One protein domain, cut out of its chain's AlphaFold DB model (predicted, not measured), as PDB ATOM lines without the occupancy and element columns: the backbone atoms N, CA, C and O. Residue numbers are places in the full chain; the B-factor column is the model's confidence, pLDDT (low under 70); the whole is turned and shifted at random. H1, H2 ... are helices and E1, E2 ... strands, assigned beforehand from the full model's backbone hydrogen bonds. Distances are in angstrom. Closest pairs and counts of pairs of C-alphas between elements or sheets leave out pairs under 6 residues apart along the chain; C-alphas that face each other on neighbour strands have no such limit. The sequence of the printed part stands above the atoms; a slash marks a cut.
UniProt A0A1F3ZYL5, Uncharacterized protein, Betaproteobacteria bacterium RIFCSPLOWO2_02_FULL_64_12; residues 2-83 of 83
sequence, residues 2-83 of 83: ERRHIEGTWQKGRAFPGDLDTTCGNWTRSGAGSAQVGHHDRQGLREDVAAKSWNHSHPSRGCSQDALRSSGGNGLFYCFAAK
ATOM      1  N   GLU A   2     116.699 114.046 151.486       69.94
ATOM      2  CA  GLU A   2     115.902 114.558 152.605       69.94
ATOM      3  C   GLU A   2     116.784 114.662 153.842       69.94
ATOM      4  O   GLU A   2     116.596 113.993 154.845       69.94
ATOM      5  N   ARG A   3     117.876 115.407 153.697       81.38
ATOM      6  CA  ARG A   3     119.001 115.332 154.634       81.38
ATOM      7  C   ARG A   3     118.887 116.355 155.754       81.38
ATOM      8  O   ARG A   3     119.572 116.221 156.762       81.38
ATOM      9  N   ARG A   4     118.008 117.350 155.601       90.00
ATOM     10  CA  ARG A   4     117.916 118.485 156.517       90.00
ATOM     11  C   ARG A   4     116.742 118.396 157.479       90.00
ATOM     12  O   ARG A   4     115.642 117.995 157.098       90.00
ATOM     13  N   HIS A   5     117.001 118.820 158.704       93.19
ATOM     14  CA  HIS A   5     116.021 119.010 159.764       93.19
ATOM     15  C   HIS A   5     115.976 120.496 160.150       93.19
ATOM     16  O   HIS A   5     116.836 121.277 159.730       93.19
ATOM     17  N   ILE A   6     114.950 120.899 160.889       93.69
ATOM     18  CA  ILE A   6     114.904 122.240 161.475       93.69
ATOM     19  C   ILE A   6     115.649 122.260 162.808       93.69
ATOM     20  O   ILE A   6     115.575 121.311 163.586       93.69
ATOM     21  N   GLU A   7     116.343 123.362 163.072       93.12
ATOM     22  CA  GLU A   7     117.112 123.586 164.289       93.12
ATOM     23  C   GLU A   7     117.100 125.079 164.650       93.12
ATOM     24  O   GLU A   7     116.914 125.942 163.798       93.12
ATOM     25  N   GLY A   8     117.257 125.411 165.929       90.06
ATOM     26  CA  GLY A   8     117.218 126.802 166.407       90.06
ATOM     27  C   GLY A   8     118.512 127.249 167.069       90.06
ATOM     28  O   GLY A   8     118.569 128.318 167.681       90.06
ATOM     29  N   THR A   9     119.537 126.403 167.021       90.56
ATOM     30  CA  THR A   9     120.765 126.582 167.779       90.56
ATOM     31  C   THR A   9     121.975 126.792 166.877       90.56
ATOM     32  O   THR A   9     122.086 126.255 165.778       90.56
ATOM     33  N   TRP A  10     122.918 127.595 167.359       88.00
ATOM     34  CA  TRP A  10     124.243 127.708 166.762       88.00
ATOM     35  C   TRP A  10     125.068 126.451 167.084       88.00
ATOM     36  O   TRP A  10     124.696 125.645 167.937       88.00
ATOM     37  N   GLN A  11     126.248 126.297 166.478       89.06
ATOM     38  CA  GLN A  11     127.087 125.087 166.564       89.06
ATOM     39  C   GLN A  11     127.407 124.572 167.985       89.06
ATOM     40  O   GLN A  11     127.812 123.426 168.145       89.06
ATOM     41  N   LYS A  12     127.237 125.399 169.028       90.00
ATOM     42  CA  LYS A  12     127.420 125.027 170.443       90.00
ATOM     43  C   LYS A  12     126.127 124.558 171.136       90.00
ATOM     44  O   LYS A  12     126.120 124.454 172.359       90.00
ATOM     45  N   GLY A  13     125.041 124.329 170.394       90.25
ATOM     46  CA  GLY A  13     123.755 123.885 170.946       90.25
ATOM     47  C   GLY A  13     123.059 124.943 171.806       90.25
ATOM     48  O   GLY A  13     122.323 124.611 172.728       90.25
ATOM     49  N   ARG A  14     123.334 126.225 171.552       91.00
ATOM     50  CA  ARG A  14     122.685 127.360 172.223       91.00
ATOM     51  C   ARG A  14     121.890 128.160 171.208       91.00
ATOM     52  O   ARG A  14     122.284 128.196 170.044       91.00
ATOM     53  N   ALA A  15     120.839 128.833 171.664       90.56
ATOM     54  CA  ALA A  15     120.160 129.841 170.860       90.56
ATOM     55  C   ALA A  15     121.171 130.856 170.298       90.56
ATOM     56  O   ALA A  15     122.209 131.133 170.916       90.56
ATOM     57  N   PHE A  16     120.875 131.380 169.113       89.25
ATOM     58  CA  PHE A  16     121.697 132.408 168.491       89.25
ATOM     59  C   PHE A  16     121.734 133.674 169.363       89.25
ATOM     60  O   PHE A  16     120.712 134.047 169.937       89.25
ATOM     61  N   PRO A  17     122.898 134.334 169.496       83.25
ATOM     62  CA  PRO A  17     122.981 135.618 170.177       83.25
ATOM     63  C   PRO A  17     122.377 136.741 169.317       83.25
ATOM     64  O   PRO A  17     122.589 136.776 168.105       83.25
ATOM     65  N   GLY A  18     121.699 137.695 169.960       82.88
ATOM     66  CA  GLY A  18     121.092 138.864 169.311       82.88
ATOM     67  C   GLY A  18     119.666 138.628 168.801       82.88
ATOM     68  O   GLY A  18     119.056 137.603 169.086       82.88
ATOM     69  N   ASP A  19     119.150 139.593 168.036       81.62
ATOM     70  CA  ASP A  19     117.733 139.654 167.635       81.62
ATOM     71  C   ASP A  19     117.431 138.963 166.290       81.62
ATOM     72  O   ASP A  19     116.343 139.112 165.730       81.62
ATOM     73  N   LEU A  20     118.394 138.223 165.728       84.75
ATOM     74  CA  LEU A  20     118.179 137.510 164.471       84.75
ATOM     75  C   LEU A  20     117.283 136.287 164.701       84.75
ATOM     76  O   LEU A  20     117.688 135.308 165.329       84.75
ATOM     77  N   ASP A  21     116.084 136.323 164.124       91.56
ATOM     78  CA  ASP A  21     115.165 135.189 164.123       91.56
ATOM     79  C   ASP A  21     115.704 134.050 163.241       91.56
ATOM     80  O   ASP A  21     115.768 134.147 162.014       91.56
ATOM     81  N   THR A  22     116.092 132.960 163.899       94.88
ATOM     82  CA  THR A  22     116.604 131.722 163.290       94.88
ATOM     83  C   THR A  22     115.687 130.532 163.568       94.88
ATOM     84  O   THR A  22     116.088 129.382 163.392       94.88
ATOM     85  N   THR A  23     114.454 130.787 164.006       95.25
ATOM     86  CA  THR A  23     113.508 129.759 164.463       95.25
ATOM     87  C   THR A  23     112.151 129.885 163.787       95.25
ATOM     88  O   THR A  23     111.185 129.277 164.243       95.25
ATOM     89  N   CYS A  24     112.035 130.667 162.709       96.06
ATOM     90  CA  CYS A  24     110.737 130.957 162.102       96.06
ATOM     91  C   CYS A  24     109.740 131.539 163.121       96.06
ATOM     92  O   CYS A  24     108.593 131.099 163.230       96.06
ATOM     93  N   GLY A  25     110.187 132.530 163.889       95.06
ATOM     94  CA  GLY A  25     109.395 133.241 164.880       95.06
ATOM     95  C   GLY A  25     109.044 132.355 166.063       95.06
ATOM     96  O   GLY A  25     107.862 132.154 166.336       95.06
ATOM     97  N   ASN A  26     110.047 131.790 166.735       93.44
ATOM     98  CA  ASN A  26     109.854 130.815 167.813       93.44
ATOM     99  C   ASN A  26     108.939 129.656 167.389       93.44
ATOM    100  O   ASN A  26     108.072 129.229 168.148       93.44
ATOM    101  N   TRP A  27     109.130 129.168 166.161       94.44
ATOM    102  CA  TRP A  27     108.404 128.039 165.578       94.44
ATOM    103  C   TRP A  27     106.901 128.274 165.378       94.44
ATOM    104  O   TRP A  27     106.129 127.322 165.312       94.44
ATOM    105  N   THR A  28     106.472 129.535 165.258       95.56
ATOM    106  CA  THR A  28     105.051 129.897 165.077       95.56
ATOM    107  C   THR A  28     104.692 130.331 163.656       95.56
ATOM    108  O   THR A  28     103.515 130.521 163.350       95.56
ATOM    109  N   ARG A  29     105.679 130.505 162.766       95.12
ATOM    110  CA  ARG A  29     105.460 130.990 161.394       95.12
ATOM    111  C   ARG A  29     105.562 129.865 160.373       95.12
ATOM    112  O   ARG A  29     106.417 128.992 160.471       95.12
ATOM    113  N   SER A  30     104.749 129.965 159.322       95.94
ATOM    114  CA  SER A  30     104.720 129.008 158.200       95.94
ATOM    115  C   SER A  30     104.858 129.681 156.828       95.94
ATOM    116  O   SER A  30     104.463 129.118 155.812       95.94
ATOM    117  N   GLY A  31     105.402 130.902 156.791       95.69
ATOM    118  CA  GLY A  31     105.545 131.717 155.582       95.69
ATOM    119  C   GLY A  31     106.945 132.311 155.445       95.69
ATOM    120  O   GLY A  31     107.936 131.581 155.391       95.69
ATOM    121  N   ALA A  32     107.017 133.641 155.380       95.94
ATOM    122  CA  ALA A  32     108.277 134.373 155.309       95.94
ATOM    123  C   ALA A  32     109.115 134.214 156.591       95.94
ATOM    124  O   ALA A  32     108.575 134.135 157.698       95.94
ATOM    125  N   GLY A  33     110.436 134.211 156.422       95.44
ATOM    126  CA  GLY A  33     111.422 134.005 157.483       95.44
ATOM    127  C   GLY A  33     112.384 132.874 157.136       95.44
ATOM    128  O   GLY A  33     112.394 132.384 156.007       95.44
ATOM    129  N   SER A  34     113.184 132.450 158.105       95.88
ATOM    130  CA  SER A  34     114.065 131.293 157.965       95.88
ATOM    131  C   SER A  34     114.278 130.624 159.314       95.88
ATOM    132  O   SER A  34     114.345 131.300 160.339       95.88
ATOM    133  N   ALA A  35     114.437 129.307 159.294       95.81
ATOM    134  CA  ALA A  35     114.972 128.557 160.418       95.81
ATOM    135  C   ALA A  35     116.421 128.182 160.116       95.81
ATOM    136  O   ALA A  35     116.776 127.955 158.955       95.81
ATOM    137  N   GLN A  36     117.257 128.078 161.140       96.06
ATOM    138  CA  GLN A  36     118.530 127.399 160.977       96.06
ATOM    139  C   GLN A  36     118.257 125.914 160.666       96.06
ATOM    140  O   GLN A  36     117.326 125.305 161.187       96.06
ATOM    141  N   VAL A  37     119.028 125.321 159.756       95.81
ATOM    142  CA  VAL A  37     118.932 123.883 159.472       95.81
ATOM    143  C   VAL A  37     120.278 123.205 159.655       95.81
ATOM    144  O   VAL A  37     121.335 123.849 159.579       95.81
ATOM    145  N   GLY A  38     120.234 121.894 159.862       95.75
ATOM    146  CA  GLY A  38     121.410 121.037 159.873       95.75
ATOM    147  C   GLY A  38     121.173 119.721 159.139       95.75
ATOM    148  O   GLY A  38     120.050 119.400 158.750       95.75
ATOM    149  N   HIS A  39     122.257 118.995 158.871       95.12
ATOM    150  CA  HIS A  39     122.242 117.746 158.118       95.12
ATOM    151  C   HIS A  39     122.276 116.544 159.063       95.12
ATOM    152  O   HIS A  39     123.296 116.282 159.706       95.12
ATOM    153  N   HIS A  40     121.191 115.765 159.118       92.88
ATOM    154  CA  HIS A  40     121.120 114.599 160.006       92.88
ATOM    155  C   HIS A  40     122.153 113.520 159.643       92.88
ATOM    156  O   HIS A  40     122.645 112.810 160.516       92.88
ATOM    157  N   ASP A  41     122.510 113.429 158.361       92.81
ATOM    158  CA  ASP A  41     123.498 112.496 157.816       92.81
ATOM    159  C   ASP A  41     124.918 113.078 157.751       92.81
ATOM    160  O   ASP A  41     125.848 112.390 157.330       92.81
ATOM    161  N   ARG A  42     125.087 114.345 158.159       93.44
ATOM    162  CA  ARG A  42     126.355 115.088 158.139       93.44
ATOM    163  C   ARG A  42     126.999 115.186 156.749       93.44
ATOM    164  O   ARG A  42     128.218 115.331 156.650       93.44
ATOM    165  N   GLN A  43     126.206 115.122 155.677       92.19
ATOM    166  CA  GLN A  43     126.693 115.239 154.300       92.19
ATOM    167  C   GLN A  43     126.196 116.521 153.633       92.19
ATOM    168  O   GLN A  43     124.997 116.695 153.409       92.19
ATOM    169  N   GLY A  44     127.131 117.387 153.244       89.44
ATOM    170  CA  GLY A  44     126.869 118.605 152.482       89.44
ATOM    171  C   GLY A  44     127.508 118.583 151.093       89.44
ATOM    172  O   GLY A  44     128.156 117.620 150.701       89.44
ATOM    173  N   LEU A  45     127.337 119.674 150.342       91.75
ATOM    174  CA  LEU A  45     127.960 119.856 149.019       91.75
ATOM    175  C   LEU A  45     129.443 120.255 149.099       91.75
ATOM    176  O   LEU A  45     130.105 120.398 148.074       91.75
ATOM    177  N   ARG A  46     129.933 120.521 150.310       94.19
ATOM    178  CA  ARG A  46     131.283 120.997 150.603       94.19
ATOM    179  C   ARG A  46     131.820 120.268 151.828       94.19
ATOM    180  O   ARG A  46     131.060 119.703 152.613       94.19
ATOM    181  N   GLU A  47     133.130 120.356 152.007       94.31
ATOM    182  CA  GLU A  47     133.854 119.645 153.061       94.31
ATOM    183  C   GLU A  47     134.033 120.453 154.356       94.31
ATOM    184  O   GLU A  47     134.587 119.942 155.328       94.31
ATOM    185  N   ASP A  48     133.562 121.701 154.398       94.94
ATOM    186  CA  ASP A  48     133.665 122.548 155.583       94.94
ATOM    187  C   ASP A  48     132.712 122.136 156.717       94.94
ATOM    188  O   ASP A  48     131.735 121.403 156.546       94.94
ATOM    189  N   VAL A  49     133.004 122.671 157.905       93.88
ATOM    190  CA  VAL A  49     132.299 122.351 159.151       93.88
ATOM    191  C   VAL A  49     130.799 122.631 159.057       93.88
ATOM    192  O   VAL A  49     130.018 121.827 159.558       93.88
ATOM    193  N   ALA A  50     130.380 123.723 158.410       93.38
ATOM    194  CA  ALA A  50     128.964 124.065 158.306       93.38
ATOM    195  C   ALA A  50     128.230 123.072 157.394       93.38
ATOM    196  O   ALA A  50     127.186 122.533 157.767       93.38
ATOM    197  N   ALA A  51     128.811 122.740 156.239       93.94
ATOM    198  CA  ALA A  51     128.230 121.785 155.297       93.94
ATOM    199  C   ALA A  51     128.030 120.377 155.894       93.94
ATOM    200  O   ALA A  51     127.087 119.685 155.519       93.94
ATOM    201  N   LYS A  52     128.873 119.973 156.851       94.38
ATOM    202  CA  LYS A  52     128.778 118.685 157.567       94.38
ATOM    203  C   LYS A  52     128.129 118.782 158.952       94.38
ATOM    204  O   LYS A  52     128.113 117.802 159.705       94.38
ATOM    205  N   SER A  53     127.647 119.962 159.332       94.38
ATOM    206  CA  SER A  53     127.098 120.201 160.663       94.38
ATOM    207  C   SER A  53     125.749 119.517 160.840       94.38
ATOM    208  O   SER A  53     124.907 119.523 159.944       94.38
ATOM    209  N   TRP A  54     125.531 118.958 162.030       93.50
ATOM    210  CA  TRP A  54     124.240 118.379 162.385       93.50
ATOM    211  C   TRP A  54     123.223 119.446 162.791       93.50
ATOM    212  O   TRP A  54     122.061 119.257 162.496       93.50
ATOM    213  N   ASN A  55     123.623 120.564 163.409       92.12
ATOM    214  CA  ASN A  55     122.715 121.603 163.932       92.12
ATOM    215  C   ASN A  55     122.889 122.988 163.293       92.12
ATOM    216  O   ASN A  55     122.060 123.868 163.484       92.12
ATOM    217  N   HIS A  56     123.977 123.217 162.560       93.25
ATOM    218  CA  HIS A  56     124.357 124.563 162.145       93.25
ATOM    219  C   HIS A  56     125.005 124.572 160.754       93.25
ATOM    220  O   HIS A  56     126.228 124.672 160.627       93.25
ATOM    221  N   SER A  57     124.185 124.404 159.712       94.94
ATOM    222  CA  SER A  57     124.630 124.388 158.313       94.94
ATOM    223  C   SER A  57     124.343 125.678 157.556       94.94
ATOM    224  O   SER A  57     125.275 126.343 157.115       94.94
ATOM    225  N   HIS A  58     123.071 126.036 157.376       94.19
ATOM    226  CA  HIS A  58     122.652 127.289 156.738       94.19
ATOM    227  C   HIS A  58     121.185 127.624 157.081       94.19
ATOM    228  O   HIS A  58     120.476 126.749 157.574       94.19
ATOM    229  N   PRO A  59     120.697 128.843 156.796       95.81
ATOM    230  CA  PRO A  59     119.275 129.173 156.905       95.81
ATOM    231  C   PRO A  59     118.416 128.421 155.878       95.81
ATOM    232  O   PRO A  59     118.854 128.165 154.751       95.81
ATOM    233  N   SER A  60     117.178 128.084 156.231       96.44
ATOM    234  CA  SER A  60     116.177 127.589 155.286       96.44
ATOM    235  C   SER A  60     115.758 128.686 154.300       96.44
ATOM    236  O   SER A  60     115.909 129.879 154.545       96.44
ATOM    237  N   ARG A  61     115.178 128.277 153.170       96.81
ATOM    238  CA  ARG A  61     114.619 129.171 152.139       96.81
ATOM    239  C   ARG A  61     113.301 129.841 152.549       96.81
ATOM    240  O   ARG A  61     112.730 130.583 151.757       96.81
ATOM    241  N   GLY A  62     112.780 129.521 153.728       97.00
ATOM    242  CA  GLY A  62     111.448 129.900 154.184       97.00
ATOM    243  C   GLY A  62     110.978 129.008 155.328       97.00
ATOM    244  O   GLY A  62     111.599 127.984 155.631       97.00
ATOM    245  N   CYS A  63     109.856 129.387 155.932       97.31
ATOM    246  CA  CYS A  63     109.234 128.657 157.037       97.31
ATOM    247  C   CYS A  63     108.076 127.757 156.585       97.31
ATOM    248  O   CYS A  63     107.568 126.963 157.371       97.31
ATOM    249  N   SER A  64     107.639 127.875 155.328       96.88
ATOM    250  CA  SER A  64     106.617 126.994 154.765       96.88
ATOM    251  C   SER A  64     107.175 125.602 154.479       96.88
ATOM    252  O   SER A  64     108.364 125.424 154.205       96.88
ATOM    253  N   GLN A  65     106.294 124.605 154.456       96.19
ATOM    254  CA  GLN A  65     106.671 123.231 154.136       96.19
ATOM    255  C   GLN A  65     107.352 123.104 152.758       96.19
ATOM    256  O   GLN A  65     108.329 122.365 152.616       96.19
ATOM    257  N   ASP A  66     106.870 123.840 151.751       96.94
ATOM    258  CA  ASP A  66     107.478 123.884 150.415       96.94
ATOM    259  C   ASP A  66     108.874 124.506 150.426       96.94
ATOM    260  O   ASP A  66     109.776 124.038 149.725       96.94
ATOM    261  N   ALA A  67     109.083 125.536 151.246       97.19
ATOM    262  CA  ALA A  67     110.388 126.156 151.394       97.19
ATOM    263  C   ALA A  67     111.377 125.235 152.121       97.19
ATOM    264  O   ALA A  67     112.552 125.183 151.743       97.19
ATOM    265  N   LEU A  68     110.916 124.455 153.104       95.75
ATOM    266  CA  LEU A  68     111.730 123.431 153.765       95.75
ATOM    267  C   LEU A  68     112.136 122.332 152.771       95.75
ATOM    268  O   LEU A  68     113.332 122.070 152.637       95.75
ATOM    269  N   ARG A  69     111.190 121.816 151.967       95.62
ATOM    270  CA  ARG A  69     111.464 120.873 150.858       95.62
ATOM    271  C   ARG A  69     112.477 121.413 149.869       95.62
ATOM    272  O   ARG A  69     113.468 120.756 149.547       95.62
ATOM    273  N   SER A  70     112.268 122.651 149.440       95.06
ATOM    274  CA  SER A  70     113.198 123.352 148.560       95.06
ATOM    275  C   SER A  70     114.560 123.506 149.224       95.06
ATOM    276  O   SER A  70     115.576 123.496 148.542       95.06
ATOM    277  N   SER A  71     114.622 123.583 150.551       94.06
ATOM    278  CA  SER A  71     115.843 123.535 151.354       94.06
ATOM    279  C   SER A  71     116.339 122.106 151.596       94.06
ATOM    280  O   SER A  71     117.037 121.893 152.573       94.06
ATOM    281  N   GLY A  72     116.056 121.118 150.747       92.25
ATOM    282  CA  GLY A  72     116.718 119.804 150.781       92.25
ATOM    283  C   GLY A  72     116.368 118.888 151.965       92.25
ATOM    284  O   GLY A  72     117.103 117.930 152.227       92.25
ATOM    285  N   GLY A  73     115.274 119.162 152.679       90.94
ATOM    286  CA  GLY A  73     114.722 118.312 153.741       90.94
ATOM    287  C   GLY A  73     113.209 118.499 153.868       90.94
ATOM    288  O   GLY A  73     112.674 119.442 153.310       90.94
ATOM    289  N   ASN A  74     112.498 117.652 154.609       92.56
ATOM    290  CA  ASN A  74     111.040 117.799 154.771       92.56
ATOM    291  C   ASN A  74     110.630 118.555 156.038       92.56
ATOM    292  O   ASN A  74     109.467 118.511 156.423       92.56
ATOM    293  N   GLY A  75     111.549 119.275 156.683       91.56
ATOM    294  CA  GLY A  75     111.227 119.982 157.924       91.56
ATOM    295  C   GLY A  75     111.061 119.051 159.125       91.56
ATOM    296  O   GLY A  75     110.266 119.333 160.014       91.56
ATOM    297  N   LEU A  76     111.790 117.930 159.135       93.94
ATOM    298  CA  LEU A  76     111.817 117.009 160.269       93.94
ATOM    299  C   LEU A  76     112.334 117.725 161.523       93.94
ATOM    300  O   LEU A  76     113.201 118.592 161.424       93.94
ATOM    301  N   PHE A  77     111.848 117.309 162.689       92.06
ATOM    302  CA  PHE A  77     112.322 117.759 163.995       92.06
ATOM    303  C   PHE A  77     112.686 116.551 164.859       92.06
ATOM    304  O   PHE A  77     112.173 115.449 164.659       92.06
ATOM    305  N   TYR A  78     113.601 116.759 165.803       92.00
ATOM    306  CA  TYR A  78     114.117 115.705 166.668       92.00
ATOM    307  C   TYR A  78     113.657 115.932 168.103       92.00
ATOM    308  O   TYR A  78     113.771 117.032 168.638       92.00
ATOM    309  N   CYS A  79     113.169 114.865 168.730       94.19
ATOM    310  CA  CYS A  79     112.846 114.832 170.150       94.19
ATOM    311  C   CYS A  79     113.946 114.070 170.889       94.19
ATOM    312  O   CYS A  79     114.341 112.981 170.472       94.19
ATOM    313  N   PHE A  80     114.409 114.622 172.005       91.56
ATOM    314  CA  PHE A  80     115.418 114.004 172.860       91.56
ATOM    315  C   PHE A  80     114.804 113.699 174.221       91.56
ATOM    316  O   PHE A  80     114.015 114.490 174.735       91.56
ATOM    317  N   ALA A  81     115.164 112.558 174.808       96.25
ATOM    318  CA  ALA A  81     114.749 112.238 176.167       96.25
ATOM    319  C   ALA A  81     115.310 113.284 177.146       96.25
ATOM    320  O   ALA A  81     116.510 113.572 177.137       96.25
ATOM    321  N   ALA A  82     114.434 113.846 177.978       91.31
ATOM    322  CA  ALA A  82     114.839 114.656 179.120       91.31
ATOM    323  C   ALA A  82     115.295 113.741 180.270       91.31
ATOM    324  O   ALA A  82     114.882 112.584 180.337       91.31
ATOM    325  N   LYS A  83     116.177 114.259 181.131       83.50
ATOM    326  CA  LYS A  83     116.620 113.558 182.346       83.50
ATOM    327  C   LYS A  83     115.492 113.415 183.357       83.50
ATOM    328  O   LYS A  83     114.684 114.366 183.449       83.50
TER     329      LYS A  83
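Overview. This is residues 2 to 83 of the 83 residues of an uncharacterized protein of Betaproteobacteria bacterium RIFCSPLOWO2_02_FULL_64_12 (UniProt A0A1F3ZYL5). You will find little regular structure: loops wound about a two-stranded antiparallel ribbon, E1 and E2, with two short helices, H1 and H2, set apart from each other, and residues 71 to 83 running out as a tail. The 82 printed residues give E1, H1, E2, H2 in order, class mixed, with only 18 residues in named elements. The whole is compact, radius of gyration of the C-alphas 12.1 A, spanning 33 by 31 by 26 A.

Along the chain. Find C-alpha 4 at (117.916, 118.485, 156.517); E1 runs to residue 7. H1 is residues 24 to 27. E2, residues 36 to 39, covers 10.7 A. H2, residues 65 to 70, ends at C-alpha 70 (113.198, 123.352, 148.560).

Arrangement. Look at N 5 and O 38, 3.1 A apart, where E1 and E2 are antiparallel at 140 degrees. Residues 36 to 37 of E2 pair antiparallel with 58 to 59. E1 and H2 are only just apart, closest C-alphas 8.4 A. In H2 every O i to N i+4 pair is within hydrogen-bond range; H1 is too short for one.

Size, cuts and confidence. The C-alphas of Leu 45 and Lys 83, the two farthest apart, are 35.8 A apart. The printed part has no cut. The links E1 to H1 and E2 to H2 are long. Residue 2 is under pLDDT 70.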